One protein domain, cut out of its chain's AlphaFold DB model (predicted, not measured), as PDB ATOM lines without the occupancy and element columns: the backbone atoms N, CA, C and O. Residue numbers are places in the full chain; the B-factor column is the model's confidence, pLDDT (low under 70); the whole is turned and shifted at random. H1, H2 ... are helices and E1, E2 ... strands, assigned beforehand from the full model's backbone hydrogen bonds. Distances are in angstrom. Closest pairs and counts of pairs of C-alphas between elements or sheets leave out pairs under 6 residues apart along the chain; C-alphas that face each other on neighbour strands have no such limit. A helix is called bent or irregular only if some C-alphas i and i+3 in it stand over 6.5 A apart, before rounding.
ATOM      1  N   ALA A   7     -40.213 -23.059  51.037       95.88
ATOM      2  CA  ALA A   7     -40.535 -24.280  50.304       95.88
ATOM      3  C   ALA A   7     -39.448 -25.336  50.524       95.88
ATOM      4  O   ALA A   7     -38.260 -25.014  50.566       95.88
ATOM      5  N   ILE A   8     -39.846 -26.603  50.618       95.44
ATOM      6  CA  ILE A   8     -38.929 -27.747  50.677       95.44
ATOM      7  C   ILE A   8     -38.953 -28.447  49.319       95.44
ATOM      8  O   ILE A   8     -40.022 -28.675  48.763       95.44
ATOM      9  N   VAL A   9     -37.796 -28.814  48.777       93.12
ATOM     10  CA  VAL A   9     -37.672 -29.549  47.511       93.12
ATOM     11  C   VAL A   9     -36.925 -30.857  47.757       93.12
ATOM     12  O   VAL A   9     -35.808 -30.859  48.271       93.12
ATOM     13  N   ALA A  10     -37.543 -31.970  47.369       90.62
ATOM     14  CA  ALA A  10     -37.026 -33.324  47.536       90.62
ATOM     15  C   ALA A  10     -37.051 -34.096  46.212       90.62
ATOM     16  O   ALA A  10     -38.001 -33.982  45.434       90.62
ATOM     17  N   ASP A  11     -36.061 -34.959  45.976       86.38
ATOM     18  CA  ASP A  11     -35.952 -35.732  44.735       86.38
ATOM     19  C   ASP A  11     -37.222 -36.542  44.416       86.38
ATOM     20  O   ASP A  11     -37.982 -36.191  43.510       86.38
ATOM     21  N   TRP A  12     -37.458 -37.652  45.106       86.69
ATOM     22  CA  TRP A  12     -38.674 -38.461  45.009       86.69
ATOM     23  C   TRP A  12     -39.009 -38.995  46.392       86.69
ATOM     24  O   TRP A  12     -38.118 -39.307  47.171       86.69
ATOM     25  N   LEU A  13     -40.297 -39.139  46.673       88.75
ATOM     26  CA  LEU A  13     -40.783 -39.594  47.968       88.75
ATOM     27  C   LEU A  13     -41.502 -40.933  47.771       88.75
ATOM     28  O   LEU A  13     -42.695 -40.983  47.446       88.75
ATOM     29  N   THR A  14     -40.736 -42.027  47.882       85.94
ATOM     30  CA  THR A  14     -41.220 -43.397  47.624       85.94
ATOM     31  C   THR A  14     -40.945 -44.367  48.766       85.94
ATOM     32  O   THR A  14     -41.860 -45.013  49.274       85.94
ATOM     33  N   ASP A  15     -39.682 -44.489  49.160       84.06
ATOM     34  CA  ASP A  15     -39.231 -45.363  50.239       84.06
ATOM     35  C   ASP A  15     -38.911 -44.513  51.468       84.06
ATOM     36  O   ASP A  15     -38.718 -43.312  51.339       84.06
ATOM     37  N   PHE A  16     -38.861 -45.117  52.655       83.88
ATOM     38  CA  PHE A  16     -38.448 -44.400  53.859       83.88
ATOM     39  C   PHE A  16     -36.988 -44.728  54.176       83.88
ATOM     40  O   PHE A  16     -36.656 -45.856  54.543       83.88
ATOM     41  N   GLY A  17     -36.086 -43.775  53.965       84.38
ATOM     42  CA  GLY A  17     -34.654 -43.924  54.193       84.38
ATOM     43  C   GLY A  17     -34.032 -42.671  54.800       84.38
ATOM     44  O   GLY A  17     -34.719 -41.800  55.326       84.38
ATOM     45  N   GLY A  18     -32.699 -42.591  54.750       84.06
ATOM     46  CA  GLY A  18     -31.959 -41.471  55.336       84.06
ATOM     47  C   GLY A  18     -32.325 -40.120  54.714       84.06
ATOM     48  O   GLY A  18     -32.508 -39.150  55.440       84.06
ATOM     49  N   ALA A  19     -32.499 -40.066  53.390       86.00
ATOM     50  CA  ALA A  19     -32.893 -38.837  52.703       86.00
ATOM     51  C   ALA A  19     -34.295 -38.377  53.130       86.00
ATOM     52  O   ALA A  19     -34.498 -37.204  53.427       86.00
ATOM     53  N   GLU A  20     -35.253 -39.296  53.242       90.94
ATOM     54  CA  GLU A  20     -36.613 -38.958  53.661       90.94
ATOM     55  C   GLU A  20     -36.700 -38.575  55.142       90.94
ATOM     56  O   GLU A  20     -37.525 -37.738  55.495       90.94
ATOM     57  N   ARG A  21     -35.820 -39.104  56.005       91.50
ATOM     58  CA  ARG A  21     -35.682 -38.637  57.398       91.50
ATOM     59  C   ARG A  21     -35.193 -37.185  57.475       91.50
ATOM     60  O   ARG A  21     -35.646 -36.446  58.341       91.50
ATOM     61  N   VAL A  22     -34.328 -36.753  56.552       92.50
ATOM     62  CA  VAL A  22     -33.935 -35.336  56.437       92.50
ATOM     63  C   VAL A  22     -35.133 -34.477  56.028       92.50
ATOM     64  O   VAL A  22     -35.362 -33.436  56.634       92.50
ATOM     65  N   ILE A  23     -35.926 -34.922  55.046       94.56
ATOM     66  CA  ILE A  23     -37.152 -34.215  54.636       94.56
ATOM     67  C   ILE A  23     -38.153 -34.121  55.789       94.56
ATOM     68  O   ILE A  23     -38.746 -33.065  55.988       94.56
ATOM     69  N   LEU A  24     -38.313 -35.193  56.566       94.25
ATOM     70  CA  LEU A  24     -39.172 -35.193  57.746       94.25
ATOM     71  C   LEU A  24     -38.716 -34.146  58.769       94.25
ATOM     72  O   LEU A  24     -39.530 -33.338  59.190       94.25
ATOM     73  N   ALA A  25     -37.425 -34.088  59.098       94.62
ATOM     74  CA  ALA A  25     -36.916 -33.080  60.029       94.62
ATOM     75  C   ALA A  25     -37.079 -31.643  59.501       94.62
ATOM     76  O   ALA A  25     -37.361 -30.728  60.270       94.62
ATOM     77  N   MET A  26     -36.941 -31.432  58.185       94.81
ATOM     78  CA  MET A  26     -37.250 -30.136  57.569       94.81
ATOM     79  C   MET A  26     -38.734 -29.786  57.721       94.81
ATOM     80  O   MET A  26     -39.054 -28.646  58.042       94.81
ATOM     81  N   HIS A  27     -39.633 -30.752  57.524       95.38
ATOM     82  CA  HIS A  27     -41.068 -30.553  57.710       95.38
ATOM     83  C   HIS A  27     -41.433 -30.298  59.179       95.38
ATOM     84  O   HIS A  27     -42.236 -29.420  59.457       95.38
ATOM     85  N   GLU A  28     -40.815 -30.994  60.130       94.56
ATOM     86  CA  GLU A  28     -41.018 -30.750  61.564       94.56
ATOM     87  C   GLU A  28     -40.549 -29.348  61.979       94.56
ATOM     88  O   GLU A  28     -41.213 -28.681  62.773       94.56
ATOM     89  N   ALA A  29     -39.431 -28.876  61.417       94.69
ATOM     90  CA  ALA A  29     -38.929 -27.522  61.649       94.69
ATOM     91  C   ALA A  29     -39.786 -26.441  60.962       94.69
ATOM     92  O   ALA A  29     -39.906 -25.329  61.479       94.69
ATOM     93  N   PHE A  30     -40.382 -26.764  59.810       95.75
ATOM     94  CA  PHE A  30     -41.177 -25.854  58.984       95.75
ATOM     95  C   PHE A  30     -42.502 -26.518  58.566       95.75
ATOM     96  O   PHE A  30     -42.679 -26.868  57.395       95.75
ATOM     97  N   PRO A  31     -43.454 -26.696  59.503       95.19
ATOM     98  CA  PRO A  31     -44.664 -27.493  59.273       95.19
ATOM     99  C   PRO A  31     -45.581 -26.916  58.192       95.19
ATOM    100  O   PRO A  31     -46.257 -27.669  57.494       95.19
ATOM    101  N   ASP A  32     -45.560 -25.595  58.011       94.88
ATOM    102  CA  ASP A  32     -46.365 -24.894  57.006       94.88
ATOM    103  C   ASP A  32     -45.699 -24.844  55.618       94.88
ATOM    104  O   ASP A  32     -46.310 -24.376  54.655       94.88
ATOM    105  N   ALA A  33     -44.442 -25.292  55.490       96.56
ATOM    106  CA  ALA A  33     -43.721 -25.268  54.222       96.56
ATOM    107  C   ALA A  33     -44.210 -26.399  53.296       96.56
ATOM    108  O   ALA A  33     -44.112 -27.575  53.663       96.56
ATOM    109  N   PRO A  34     -44.687 -26.096  52.074       97.12
ATOM    110  CA  PRO A  34     -45.017 -27.130  51.104       97.12
ATOM    111  C   PRO A  34     -43.769 -27.893  50.654       97.12
ATOM    112  O   PRO A  34     -42.692 -27.320  50.463       97.12
ATOM    113  N   ILE A  35     -43.943 -29.194  50.424       96.75
ATOM    114  CA  ILE A  35     -42.894 -30.104  49.970       96.75
ATOM    115  C   ILE A  35     -43.104 -30.410  48.489       96.75
ATOM    116  O   ILE A  35     -44.019 -31.138  48.099       96.75
ATOM    117  N   TYR A  36     -42.216 -29.884  47.659       93.94
ATOM    118  CA  TYR A  36     -42.155 -30.150  46.233       93.94
ATOM    119  C   TYR A  36     -41.338 -31.407  45.951       93.94
ATOM    120  O   TYR A  36     -40.209 -31.563  46.414       93.94
ATOM    121  N   THR A  37     -41.884 -32.306  45.138       91.62
ATOM    122  CA  THR A  37     -41.167 -33.508  44.708       91.62
ATOM    123  C   THR A  37     -41.494 -33.896  43.276       91.62
ATOM    124  O   THR A  37     -42.551 -33.573  42.738       91.62
ATOM    125  N   SER A  38     -40.594 -34.627  42.622       88.00
ATOM    126  CA  SER A  38     -40.856 -35.100  41.259       88.00
ATOM    127  C   SER A  38     -42.079 -36.026  41.186       88.00
ATOM    128  O   SER A  38     -42.920 -35.872  40.302       88.00
ATOM    129  N   VAL A  39     -42.169 -36.987  42.112       87.69
ATOM    130  CA  VAL A  39     -43.166 -38.058  42.168       87.69
ATOM    131  C   VAL A  39     -43.383 -38.423  43.635       87.69
ATOM    132  O   VAL A  39     -42.417 -38.631  44.373       87.69
ATOM    133  N   TYR A  40     -44.648 -38.567  44.024       90.88
ATOM    134  CA  TYR A  40     -45.065 -39.041  45.342       90.88
ATOM    135  C   TYR A  40     -45.798 -40.380  45.205       90.88
ATOM    136  O   TYR A  40     -46.882 -40.460  44.612       90.88
ATOM    137  N   GLN A  41     -45.166 -41.448  45.696       89.31
ATOM    138  CA  GLN A  41     -45.715 -42.810  45.769       89.31
ATOM    139  C   GLN A  41     -45.196 -43.485  47.046       89.31
ATOM    140  O   GLN A  41     -44.400 -44.426  46.963       89.31
ATOM    141  N   PRO A  42     -45.577 -42.970  48.223       91.56
ATOM    142  CA  PRO A  42     -44.987 -43.396  49.478       91.56
ATOM    143  C   PRO A  42     -45.416 -44.820  49.830       91.56
ATOM    144  O   PRO A  42     -46.574 -45.214  49.666       91.56
ATOM    145  N   LYS A  43     -44.487 -45.590  50.389       88.69
ATOM    146  CA  LYS A  43     -44.826 -46.766  51.196       88.69
ATOM    147  C   LYS A  43     -45.515 -46.346  52.507       88.69
ATOM    148  O   LYS A  43     -45.368 -45.192  52.912       88.69
ATOM    149  N   PRO A  44     -46.226 -47.265  53.195       90.44
ATOM    150  CA  PRO A  44     -47.002 -46.937  54.394       90.44
ATOM    151  C   PRO A  44     -46.227 -46.164  55.469       90.44
ATOM    152  O   PRO A  44     -46.759 -45.212  56.025       90.44
ATOM    153  N   GLU A  45     -44.966 -46.523  55.714       88.12
ATOM    154  CA  GLU A  45     -44.104 -45.852  56.699       88.12
ATOM    155  C   GLU A  45     -43.877 -44.370  56.363       88.12
ATOM    156  O   GLU A  45     -44.109 -43.503  57.201       88.12
ATOM    157  N   LEU A  46     -43.500 -44.066  55.116       90.69
ATOM    158  CA  LEU A  46     -43.298 -42.687  54.663       90.69
ATOM    159  C   LEU A  46     -44.615 -41.900  54.655       90.69
ATOM    160  O   LEU A  46     -44.642 -40.734  55.033       90.69
ATOM    161  N   ALA A  47     -45.713 -42.540  54.241       92.69
ATOM    162  CA  ALA A  47     -47.033 -41.915  54.230       92.69
ATOM    163  C   ALA A  47     -47.505 -41.548  55.645       92.69
ATOM    164  O   ALA A  47     -48.148 -40.518  55.831       92.69
ATOM    165  N   ALA A  48     -47.187 -42.386  56.636       92.94
ATOM    166  CA  ALA A  48     -47.462 -42.105  58.038       92.94
ATOM    167  C   ALA A  48     -46.584 -40.962  58.569       92.94
ATOM    168  O   ALA A  48     -47.101 -40.087  59.258       92.94
ATOM    169  N   ALA A  49     -45.295 -40.945  58.214       91.62
ATOM    170  CA  ALA A  49     -44.350 -39.912  58.636       91.62
ATOM    171  C   ALA A  49     -44.699 -38.519  58.084       91.62
ATOM    172  O   ALA A  49     -44.633 -37.537  58.811       91.62
ATOM    173  N   LEU A  50     -45.125 -38.427  56.822       94.19
ATOM    174  CA  LEU A  50     -45.508 -37.163  56.174       94.19
ATOM    175  C   LEU A  50     -47.018 -36.886  56.247       94.19
ATOM    176  O   LEU A  50     -47.587 -36.199  55.394       94.19
ATOM    177  N   LYS A  51     -47.710 -37.455  57.237       93.75
ATOM    178  CA  LYS A  51     -49.153 -37.264  57.386       93.75
ATOM    179  C   LYS A  51     -49.459 -35.799  57.705       93.75
ATOM    180  O   LYS A  51     -49.080 -35.299  58.755       93.75
ATOM    181  N   GLY A  52     -50.233 -35.156  56.834       91.75
ATOM    182  CA  GLY A  52     -50.623 -33.750  56.984       91.75
ATOM    183  C   GLY A  52     -49.709 -32.761  56.260       91.75
ATOM    184  O   GLY A  52     -50.063 -31.591  56.185       91.75
ATOM    185  N   ALA A  53     -48.602 -33.221  55.671       96.06
ATOM    186  CA  ALA A  53     -47.743 -32.380  54.846       96.06
ATOM    187  C   ALA A  53     -48.447 -31.955  53.539       96.06
ATOM    188  O   ALA A  53     -49.107 -32.771  52.885       96.06
ATOM    189  N   ASP A  54     -48.260 -30.697  53.123       97.19
ATOM    190  CA  ASP A  54     -48.659 -30.216  51.792       97.19
ATOM    191  C   ASP A  54     -47.650 -30.714  50.745       97.19
ATOM    192  O   ASP A  54     -46.596 -30.110  50.536       97.19
ATOM    193  N   ILE A  55     -47.945 -31.855  50.115       96.38
ATOM    194  CA  ILE A  55     -47.088 -32.453  49.084       96.38
ATOM    195  C   ILE A  55     -47.517 -31.984  47.691       96.38
ATOM    196  O   ILE A  55     -48.592 -32.338  47.200       96.38
ATOM    197  N   ARG A  56     -46.620 -31.279  46.999       95.25
ATOM    198  CA  ARG A  56     -46.818 -30.772  45.636       95.25
ATOM    199  C   ARG A  56     -45.917 -31.520  44.661       95.25
ATOM    200  O   ARG A  56     -44.706 -31.605  44.838       95.25
ATOM    201  N   THR A  57     -46.496 -32.093  43.611       93.12
ATOM    202  CA  THR A  57     -45.733 -32.900  42.648       93.12
ATOM    203  C   THR A  57     -45.541 -32.203  41.311       93.12
ATOM    204  O   THR A  57     -46.450 -31.527  40.836       93.12
ATOM    205  N   THR A  58     -44.413 -32.457  40.648       89.94
ATOM    206  CA  THR A  58     -44.199 -32.022  39.255       89.94
ATOM    207  C   THR A  58     -45.141 -32.731  38.265       89.94
ATOM    208  O   THR A  58     -45.813 -33.717  38.595       89.94
ATOM    209  N   THR A  59     -45.118 -32.298  37.000       87.56
ATOM    210  CA  THR A  59     -45.832 -32.929  35.872       87.56
ATOM    211  C   THR A  59     -45.512 -34.422  35.703       87.56
ATOM    212  O   THR A  59     -46.344 -35.184  35.205       87.56
ATOM    213  N   LEU A  60     -44.361 -34.897  36.202       85.38
ATOM    214  CA  LEU A  60     -43.978 -36.313  36.153       85.38
ATOM    215  C   LEU A  60     -44.927 -37.239  36.917       85.38
ATOM    216  O   LEU A  60     -45.028 -38.422  36.575       85.38
ATOM    217  N   GLN A  61     -45.669 -36.725  37.900       89.00
ATOM    218  CA  GLN A  61     -46.679 -37.499  38.617       89.00
ATOM    219  C   GLN A  61     -47.810 -37.986  37.697       89.00
ATOM    220  O   GLN A  61     -48.397 -39.039  37.963       89.00
ATOM    221  N   GLN A  62     -48.089 -37.261  36.609       85.69
ATOM    222  CA  GLN A  62     -49.168 -37.566  35.664       85.69
ATOM    223  C   GLN A  62     -48.797 -38.675  34.668       85.69
ATOM    224  O   GLN A  62     -49.663 -39.211  33.978       85.69
ATOM    225  N   MET A  63     -47.521 -39.071  34.596       85.50
ATOM    226  CA  MET A  63     -47.102 -40.141  33.696       85.50
ATOM    227  C   MET A  63     -47.724 -41.500  34.083       85.50
ATOM    228  O   MET A  63     -47.925 -41.803  35.268       85.50
ATOM    229  N   PRO A  64     -47.957 -42.399  33.107       84.19
ATOM    230  CA  PRO A  64     -48.370 -43.772  33.379       84.19
ATOM    231  C   PRO A  64     -47.461 -44.455  34.411       84.19
ATOM    232  O   PRO A  64     -46.241 -44.326  34.351       84.19
ATOM    233  N   SER A  65     -48.034 -45.228  35.343       78.06
ATOM    234  CA  SER A  65     -47.299 -45.826  36.483       78.06
ATOM    235  C   SER A  65     -46.033 -46.603  36.077       78.06
ATOM    236  O   SER A  65     -44.993 -46.488  36.722       78.06
ATOM    237  N   LYS A  66     -46.076 -47.338  34.953       75.69
ATOM    238  CA  LYS A  66     -44.904 -48.055  34.418       75.69
ATOM    239  C   LYS A  66     -43.775 -47.099  34.003       75.69
ATOM    240  O   LYS A  66     -42.620 -47.348  34.333       75.69
ATOM    241  N   LEU A  67     -44.108 -45.981  33.358       74.94
ATOM    242  CA  LEU A  67     -43.152 -44.946  32.945       74.94
ATOM    243  C   LEU A  67     -42.652 -44.124  34.142       74.94
ATOM    244  O   LEU A  67     -41.468 -43.801  34.212       74.94
ATOM    245  N   ARG A  68     -43.505 -43.901  35.153       74.31
ATOM    246  CA  ARG A  68     -43.093 -43.333  36.446       74.31
ATOM    247  C   ARG A  68     -42.061 -44.182  37.167       74.31
ATOM    248  O   ARG A  68     -41.385 -43.647  38.018       74.31
ATOM    249  N   LYS A  69     -41.879 -45.472  36.871       68.19
ATOM    250  CA  LYS A  69     -40.762 -46.257  37.438       68.19
ATOM    251  C   LYS A  69     -39.479 -46.112  36.621       68.19
ATOM    252  O   LYS A  69     -38.391 -46.169  37.186       68.19
ATOM    253  N   LEU A  70     -39.613 -45.852  35.319       66.56
ATOM    254  CA  LEU A  70     -38.488 -45.646  34.409       66.56
ATOM    255  C   LEU A  70     -37.832 -44.271  34.546       66.56
ATOM    256  O   LEU A  70     -36.713 -44.098  34.086       66.56
ATOM    257  N   HIS A  71     -38.483 -43.304  35.195       63.22
ATOM    258  CA  HIS A  71     -37.934 -41.957  35.390       63.22
ATOM    259  C   HIS A  71     -36.554 -41.938  36.087       63.22
ATOM    260  O   HIS A  71     -35.777 -41.013  35.860       63.22
ATOM    261  N   LYS A  72     -36.214 -42.984  36.864       64.44
ATOM    262  CA  LYS A  72     -34.868 -43.208  37.425       64.44
ATOM    263  C   LYS A  72     -33.784 -43.309  36.339       64.44
ATOM    264  O   LYS A  72     -32.639 -42.966  36.591       64.44
ATOM    265  N   PHE A  73     -34.153 -43.732  35.131       66.44
ATOM    266  CA  PHE A  73     -33.271 -43.880  33.972       66.44
ATOM    267  C   PHE A  73     -33.275 -42.659  33.037       66.44
ATOM    268  O   PHE A  73     -32.524 -42.637  32.066       66.44
ATOM    269  N   PHE A  74     -34.079 -41.625  33.325       73.88
ATOM    270  CA  PHE A  74     -34.177 -40.404  32.514       73.88
ATOM    271  C   PHE A  74     -33.913 -39.142  33.357       73.88
ATOM    272  O   PHE A  74     -34.816 -38.321  33.544       73.88
ATOM    273  N   PRO A  75     -32.678 -38.943  33.854       72.50
ATOM    274  CA  PRO A  75     -32.340 -37.826  34.743       72.50
ATOM    275  C   PRO A  75     -32.637 -36.452  34.124       72.50
ATOM    276  O   PRO A  75     -33.102 -35.554  34.818       72.50
ATOM    277  N   MET A  76     -32.477 -36.301  32.805       77.62
ATOM    278  CA  MET A  76     -32.765 -35.042  32.102       77.62
ATOM    279  C   MET A  76     -34.241 -34.640  32.158       77.62
ATOM    280  O   MET A  76     -34.553 -33.457  32.255       77.62
ATOM    281  N   LEU A  77     -35.152 -35.616  32.114       78.81
ATOM    282  CA  LEU A  77     -36.583 -35.346  32.210       78.81
ATOM    283  C   LEU A  77     -36.945 -34.823  33.608       78.81
ATOM    284  O   LEU A  77     -37.777 -33.932  33.733       78.81
ATOM    285  N   ARG A  78     -36.271 -35.324  34.651       78.50
ATOM    286  CA  ARG A  78     -36.434 -34.838  36.028       78.50
ATOM    287  C   ARG A  78     -35.897 -33.428  36.212       78.50
ATOM    288  O   ARG A  78     -36.584 -32.609  36.805       78.50
ATOM    289  N   VAL A  79     -34.708 -33.142  35.679       79.19
ATOM    290  CA  VAL A  79     -34.136 -31.787  35.725       79.19
ATOM    291  C   VAL A  79     -35.110 -30.781  35.113       79.19
ATOM    292  O   VAL A  79     -35.409 -29.777  35.747       79.19
ATOM    293  N   ARG A  80     -35.680 -31.089  33.939       81.19
ATOM    294  CA  ARG A  80     -36.696 -30.230  33.306       81.19
ATOM    295  C   ARG A  80     -37.937 -30.049  34.176       81.19
ATOM    296  O   ARG A  80     -38.364 -28.925  34.384       81.19
ATOM    297  N   ALA A  81     -38.463 -31.135  34.738       84.12
ATOM    298  CA  ALA A  81     -39.656 -31.074  35.578       84.12
ATOM    299  C   ALA A  81     -39.475 -30.209  36.839       84.12
ATOM    300  O   ALA A  81     -40.427 -29.572  37.275       84.12
ATOM    301  N   PHE A  82     -38.271 -30.169  37.422       86.19
ATOM    302  CA  PHE A  82     -37.964 -29.251  38.524       86.19
ATOM    303  C   PHE A  82     -37.722 -27.813  38.052       86.19
ATOM    304  O   PHE A  82     -38.114 -26.887  38.751       86.19
ATOM    305  N   GLN A  83     -37.115 -27.609  36.877       84.19
ATOM    306  CA  GLN A  83     -36.917 -26.275  36.291       84.19
ATOM    307  C   GLN A  83     -38.231 -25.570  35.927       84.19
ATOM    308  O   GLN A  83     -38.256 -24.348  35.840       84.19
ATOM    309  N   GLU A  84     -39.306 -26.326  35.706       86.38
ATOM    310  CA  GLU A  84     -40.649 -25.803  35.428       86.38
ATOM    311  C   GLU A  84     -41.397 -25.333  36.689       86.38
ATOM    312  O   GLU A  84     -42.465 -24.735  36.569       86.38
ATOM    313  N   LEU A  85     -40.879 -25.605  37.895       86.44
ATOM    314  CA  LEU A  85     -41.507 -25.141  39.131       86.44
ATOM    315  C   LEU A  85     -41.348 -23.624  39.276       86.44
ATOM    316  O   LEU A  85     -40.231 -23.114  39.351       86.44
ATOM    317  N   ASP A  86     -42.470 -22.920  39.396       90.06
ATOM    318  CA  ASP A  86     -42.482 -21.537  39.860       90.06
ATOM    319  C   ASP A  86     -42.501 -21.520  41.392       90.06
ATOM    320  O   ASP A  86     -43.480 -21.922  42.023       90.06
ATOM    321  N   LEU A  87     -41.383 -21.094  41.975       90.69
ATOM    322  CA  LEU A  87     -41.193 -20.938  43.417       90.69
ATOM    323  C   LEU A  87     -40.941 -19.469  43.795       90.69
ATOM    324  O   LEU A  87     -40.449 -19.194  44.885       90.69
ATOM    325  N   SER A  88     -41.268 -18.524  42.906       90.69
ATOM    326  CA  SER A  88     -40.992 -17.091  43.097       90.69
ATOM    327  C   SER A  88     -41.755 -16.453  44.263       90.69
ATOM    328  O   SER A  88     -41.375 -15.382  44.729       90.69
ATOM    329  N   GLU A  89     -42.812 -17.104  44.758       93.44
ATOM    330  CA  GLU A  89     -43.556 -16.649  45.936       93.44
ATOM    331  C   GLU A  89     -42.866 -16.956  47.276       93.44
ATOM    332  O   GLU A  89     -43.321 -16.455  48.309       93.44
ATOM    333  N   PHE A  90     -41.827 -17.801  47.278       93.25
ATOM    334  CA  PHE A  90     -41.105 -18.218  48.479       93.25
ATOM    335  C   PHE A  90     -39.835 -17.390  48.663       93.25
ATOM    336  O   PHE A  90     -39.076 -17.174  47.722       93.25
ATOM    337  N   ASP A  91     -39.576 -16.980  49.901       92.88
ATOM    338  CA  ASP A  91     -38.367 -16.244  50.265       92.88
ATOM    339  C   ASP A  91     -37.156 -17.184  50.395       92.88
ATOM    340  O   ASP A  91     -36.016 -16.776  50.180       92.88
ATOM    341  N   ILE A  92     -37.397 -18.446  50.776       93.00
ATOM    342  CA  ILE A  92     -36.364 -19.466  50.999       93.00
ATOM    343  C   ILE A  92     -36.799 -20.794  50.374       93.00
ATOM    344  O   ILE A  92     -37.905 -21.281  50.610       93.00
ATOM    345  N   ILE A  93     -35.887 -21.429  49.637       93.19
ATOM    346  CA  ILE A  93     -36.070 -22.773  49.079       93.19
ATOM    347  C   ILE A  93     -35.021 -23.702  49.695       93.19
ATOM    348  O   ILE A  93     -33.823 -23.553  49.457       93.19
ATOM    349  N   LEU A  94     -35.469 -24.685  50.476       90.38
ATOM    350  CA  LEU A  94     -34.626 -25.730  51.052       90.38
ATOM    351  C   LEU A  94     -34.619 -26.943  50.124       90.38
ATOM    352  O   LEU A  94     -35.595 -27.684  50.053       90.38
ATOM    353  N   SER A  95     -33.516 -27.158  49.411       89.12
ATOM    354  CA  SER A  95     -33.362 -28.300  48.505       89.12
ATOM    355  C   SER A  95     -32.514 -29.399  49.142       89.12
ATOM    356  O   SER A  95     -31.358 -29.169  49.495       89.12
ATOM    357  N   SER A  96     -33.077 -30.602  49.261       86.75
ATOM    358  CA  SER A  96     -32.370 -31.808  49.696       86.75
ATOM    359  C   SER A  96     -32.419 -32.849  48.580       86.75
ATOM    360  O   SER A  96     -33.474 -33.394  48.244       86.75
ATOM    361  N   SER A  97     -31.262 -33.096  47.962       79.75
ATOM    362  CA  SER A  97     -31.128 -33.967  46.793       79.75
ATOM    363  C   SER A  97     -29.872 -34.828  46.890       79.75
ATOM    364  O   SER A  97     -28.815 -34.372  47.326       79.75
ATOM    365  N   SER A  98     -29.996 -36.080  46.458       69.56
ATOM    366  CA  SER A  98     -28.925 -37.079  46.387       69.56
ATOM    367  C   SER A  98     -28.641 -37.538  44.951       69.56
ATOM    368  O   SER A  98     -27.788 -38.400  44.739       69.56
ATOM    369  N   ALA A  99     -29.335 -36.971  43.954       58.47
ATOM    370  CA  ALA A  99     -29.402 -37.508  42.598       58.47
ATOM    371  C   ALA A  99     -28.023 -37.775  41.943       58.47
ATOM    372  O   ALA A  99     -27.208 -36.886  41.685       58.47
ATOM    373  N   GLU A 100     -27.818 -39.050  41.605       47.94
ATOM    374  CA  GLU A 100     -26.550 -39.734  41.308       47.94
ATOM    375  C   GLU A 100     -25.972 -39.478  39.894       47.94
ATOM    376  O   GLU A 100     -25.155 -40.245  39.384       47.94
ATOM    377  N   ALA A 101     -26.355 -38.392  39.219       36.16
ATOM    378  CA  ALA A 101     -25.992 -38.164  37.812       36.16
ATOM    379  C   ALA A 101     -24.701 -37.341  37.597       36.16
ATOM    380  O   ALA A 101     -24.276 -37.128  36.458       36.16
ATOM    381  N   LYS A 102     -24.041 -36.906  38.675       44.53
ATOM    382  CA  LYS A 102     -22.924 -35.940  38.651       44.53
ATOM    383  C   LYS A 102     -21.644 -36.447  37.976       44.53
ATOM    384  O   LYS A 102     -20.693 -35.694  37.801       44.53
ATOM    385  N   GLN A 103     -21.577 -37.721  37.588       43.75
ATOM    386  CA  GLN A 103     -20.321 -38.350  37.167       43.75
ATOM    387  C   GLN A 103     -20.111 -38.441  35.645       43.75
ATOM    388  O   GLN A 103     -18.983 -38.711  35.228       43.75
ATOM    389  N   VAL A 104     -21.115 -38.132  34.813       45.50
ATOM    390  CA  VAL A 104     -20.996 -38.148  33.337       45.50
ATOM    391  C   VAL A 104     -20.519 -36.771  32.825       45.50
ATOM    392  O   VAL A 104     -21.101 -35.766  33.224       45.50
ATOM    393  N   PRO A 105     -19.499 -36.656  31.947       52.50
ATOM    394  CA  PRO A 105     -18.871 -35.369  31.597       52.50
ATOM    395  C   PRO A 105     -19.804 -34.214  31.161       52.50
ATOM    396  O   PRO A 105     -19.675 -33.127  31.722       52.50
ATOM    397  N   PRO A 106     -20.769 -34.389  30.234       56.62
ATOM    398  CA  PRO A 106     -21.746 -33.339  29.917       56.62
ATOM    399  C   PRO A 106     -22.617 -32.940  31.117       56.62
ATOM    400  O   PRO A 106     -22.959 -31.767  31.263       56.62
ATOM    401  N   LEU A 107     -22.928 -33.890  32.003       65.50
ATOM    402  CA  LEU A 107     -23.696 -33.629  33.218       65.50
ATOM    403  C   LEU A 107     -22.854 -32.915  34.278       65.50
ATOM    404  O   LEU A 107     -23.405 -32.092  34.994       65.50
ATOM    405  N   ARG A 108     -21.527 -33.119  34.321       70.19
ATOM    406  CA  ARG A 108     -20.622 -32.375  35.222       70.19
ATOM    407  C   ARG A 108     -20.658 -30.874  34.973       70.19
ATOM    408  O   ARG A 108     -20.698 -30.105  35.923       70.19
ATOM    409  N   LYS A 109     -20.640 -30.444  33.705       78.06
ATOM    410  CA  LYS A 109     -20.688 -29.010  33.376       78.06
ATOM    411  C   LYS A 109     -22.031 -28.397  33.772       78.06
ATOM    412  O   LYS A 109     -22.045 -27.327  34.369       78.06
ATOM    413  N   ALA A 110     -23.133 -29.072  33.449       77.38
ATOM    414  CA  ALA A 110     -24.471 -28.607  33.801       77.38
ATOM    415  C   ALA A 110     -24.681 -28.570  35.326       77.38
ATOM    416  O   ALA A 110     -25.200 -27.586  35.842       77.38
ATOM    417  N   ASP A 111     -24.218 -29.597  36.040       81.38
ATOM    418  CA  ASP A 111     -24.237 -29.675  37.504       81.38
ATOM    419  C   ASP A 111     -23.400 -28.556  38.137       81.38
ATOM    420  O   ASP A 111     -23.896 -27.833  38.993       81.38
ATOM    421  N   TYR A 112     -22.178 -28.326  37.641       85.12
ATOM    422  CA  TYR A 112     -21.342 -27.208  38.082       85.12
ATOM    423  C   TYR A 112     -22.040 -25.861  37.888       85.12
ATOM    424  O   TYR A 112     -22.066 -25.047  38.806       85.12
ATOM    425  N   GLN A 113     -22.614 -25.619  36.705       86.12
ATOM    426  CA  GLN A 113     -23.321 -24.376  36.394       86.12
ATOM    427  C   GLN A 113     -24.550 -24.178  37.286       86.12
ATOM    428  O   GLN A 113     -24.757 -23.078  37.785       86.12
ATOM    429  N   ALA A 114     -25.333 -25.232  37.528       83.50
ATOM    430  CA  ALA A 114     -26.468 -25.180  38.443       83.50
ATOM    431  C   ALA A 114     -26.018 -24.884  39.883       83.50
ATOM    432  O   ALA A 114     -26.602 -24.030  40.544       83.50
ATOM    433  N   ALA A 115     -24.932 -25.517  40.336       87.50
ATOM    434  CA  ALA A 115     -24.343 -25.294  41.652       87.50
ATOM    435  C   ALA A 115     -23.853 -23.848  41.857       87.50
ATOM    436  O   ALA A 115     -23.820 -23.368  42.989       87.50
ATOM    437  N   GLN A 116     -23.511 -23.117  40.787       91.44
ATOM    438  CA  GLN A 116     -23.132 -21.706  40.912       91.44
ATOM    439  C   GLN A 116     -24.291 -20.802  41.338       91.44
ATOM    440  O   GLN A 116     -24.033 -19.789  41.990       91.44
ATOM    441  N   ASN A 117     -25.532 -21.193  41.039       88.75
ATOM    442  CA  ASN A 117     -26.742 -20.448  41.394       88.75
ATOM    443  C   ASN A 117     -27.248 -20.759  42.810       88.75
ATOM    444  O   ASN A 117     -28.266 -20.217  43.217       88.75
ATOM    445  N   VAL A 118     -26.576 -21.648  43.549       89.75
ATOM    446  CA  VAL A 118     -26.900 -21.914  44.953       89.75
ATOM    447  C   VAL A 118     -26.276 -20.823  45.821       89.75
ATOM    448  O   VAL A 118     -25.057 -20.605  45.776       89.75
ATOM    449  N   ASP A 119     -27.118 -20.170  46.621       92.62
ATOM    450  CA  ASP A 119     -26.713 -19.117  47.556       92.62
ATOM    451  C   ASP A 119     -25.983 -19.687  48.776       92.62
ATOM    452  O   ASP A 119     -24.941 -19.178  49.187       92.62
ATOM    453  N   VAL A 120     -26.512 -20.780  49.337       94.19
ATOM    454  CA  VAL A 120     -25.986 -21.419  50.548       94.19
ATOM    455  C   VAL A 120     -25.909 -22.925  50.356       94.19
ATOM    456  O   VAL A 120     -26.908 -23.587  50.083       94.19
TER     457      VAL A 120
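This is residues 7 to 120 of the 290 residues of a protein of Chloroflexi bacterium (UniProt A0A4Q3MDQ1). A small parallel sheet of four short strands has H1 over one face, with H2 near H1. H3, H4 and H5 follow one another after E3, and H5 grazes the sheet, while H6 lies off by itself, away from the sheet and the other helices. The printed part has 114 residues, with six named helices and four named strands in the order E1 H1 E2 H2 E3 H3 H4 H5 E4 H6. The sheet's order is E3 E2 E1 E4, and the class is mixed, helices and strands. The whole is compact, with a radius of gyration of the C-alphas of 14.2 A, and spans 39 by 36 by 25 A.

Strand E1, residues 7 to 10, is an inner strand, parallel to E4, residues 92 to 96, at 14 degrees; N 9 and O 94 are 2.8 A apart, within hydrogen-bond range. H1, residues 18 to 29, is on the sheet at a height of 9.2 A, over E1 and along the strands, at 7 degrees on the local plane; the closest C-alphas of the two are those of Ala 10 and Ile 23, 7.2 A apart. This gives two layers, a sheet with a helix on one face. E2, residues 35 to 37, is parallel to E1 at 34 degrees, with N 36 and O 8 at 2.7 A. E1, H1 and E2 form a strand-helix-strand unit, two parallel neighbour strands with a helix between them, and its crossover is right-handed. H2, residues 44 to 49, is close to H1 but not clearly touching, and the closest C-alphas, of Leu 24 and Ala 49, are 7.1 A apart. E3, residues 55 to 57, is an edge strand parallel to E2, with N 56 and O 35 at 2.8 A; E2, H2 and E3 form a second such unit, also right-handed. H3, residues 59 to 62, and H5, residues 75 to 83, only just touch, with 3 pairs of C-alphas within 8 A, the closest being those of Thr 59 and Ala 81 at 6.5 A. H5 only grazes the sheet, with its residues 78 to 82. H4, residues 65 to 73, is about perpendicular to H5, at 77 degrees, and close to it but not clearly touching; the closest C-alphas, of His 71 and Arg 78, are 7.3 A apart. H6, residues 105 to 116, touches no helix and is not on the sheet. Every O i to N i+4 pair is within hydrogen-bond range in H1, H2, H5 and H6; H3 is too short for one, and H4 has 2 of 5, beside 4 of 6 O i to N i+3 pairs.

E1 begins at C-alpha 7, (-40.535, -24.280, 50.304). H1 measures 16.8 A, H4 14.4 A, H5 12.5 A, E4 13.0 A and H6 17.1 A from first to last C-alpha. H4 is irregular, but only just: C-alphas 69 and 72 are 6.6 A apart. H6 ends at C-alpha 116, (-23.132, -21.706, 40.912).

The two C-alphas farthest apart, those of Gly 52 and Pro 105, are 40.7 A apart. The printed part has no cut, and no link between its named elements is long. The mean pLDDT of the printed part is 84.2; residues 69 to 73 and 98 to 107 are under 70.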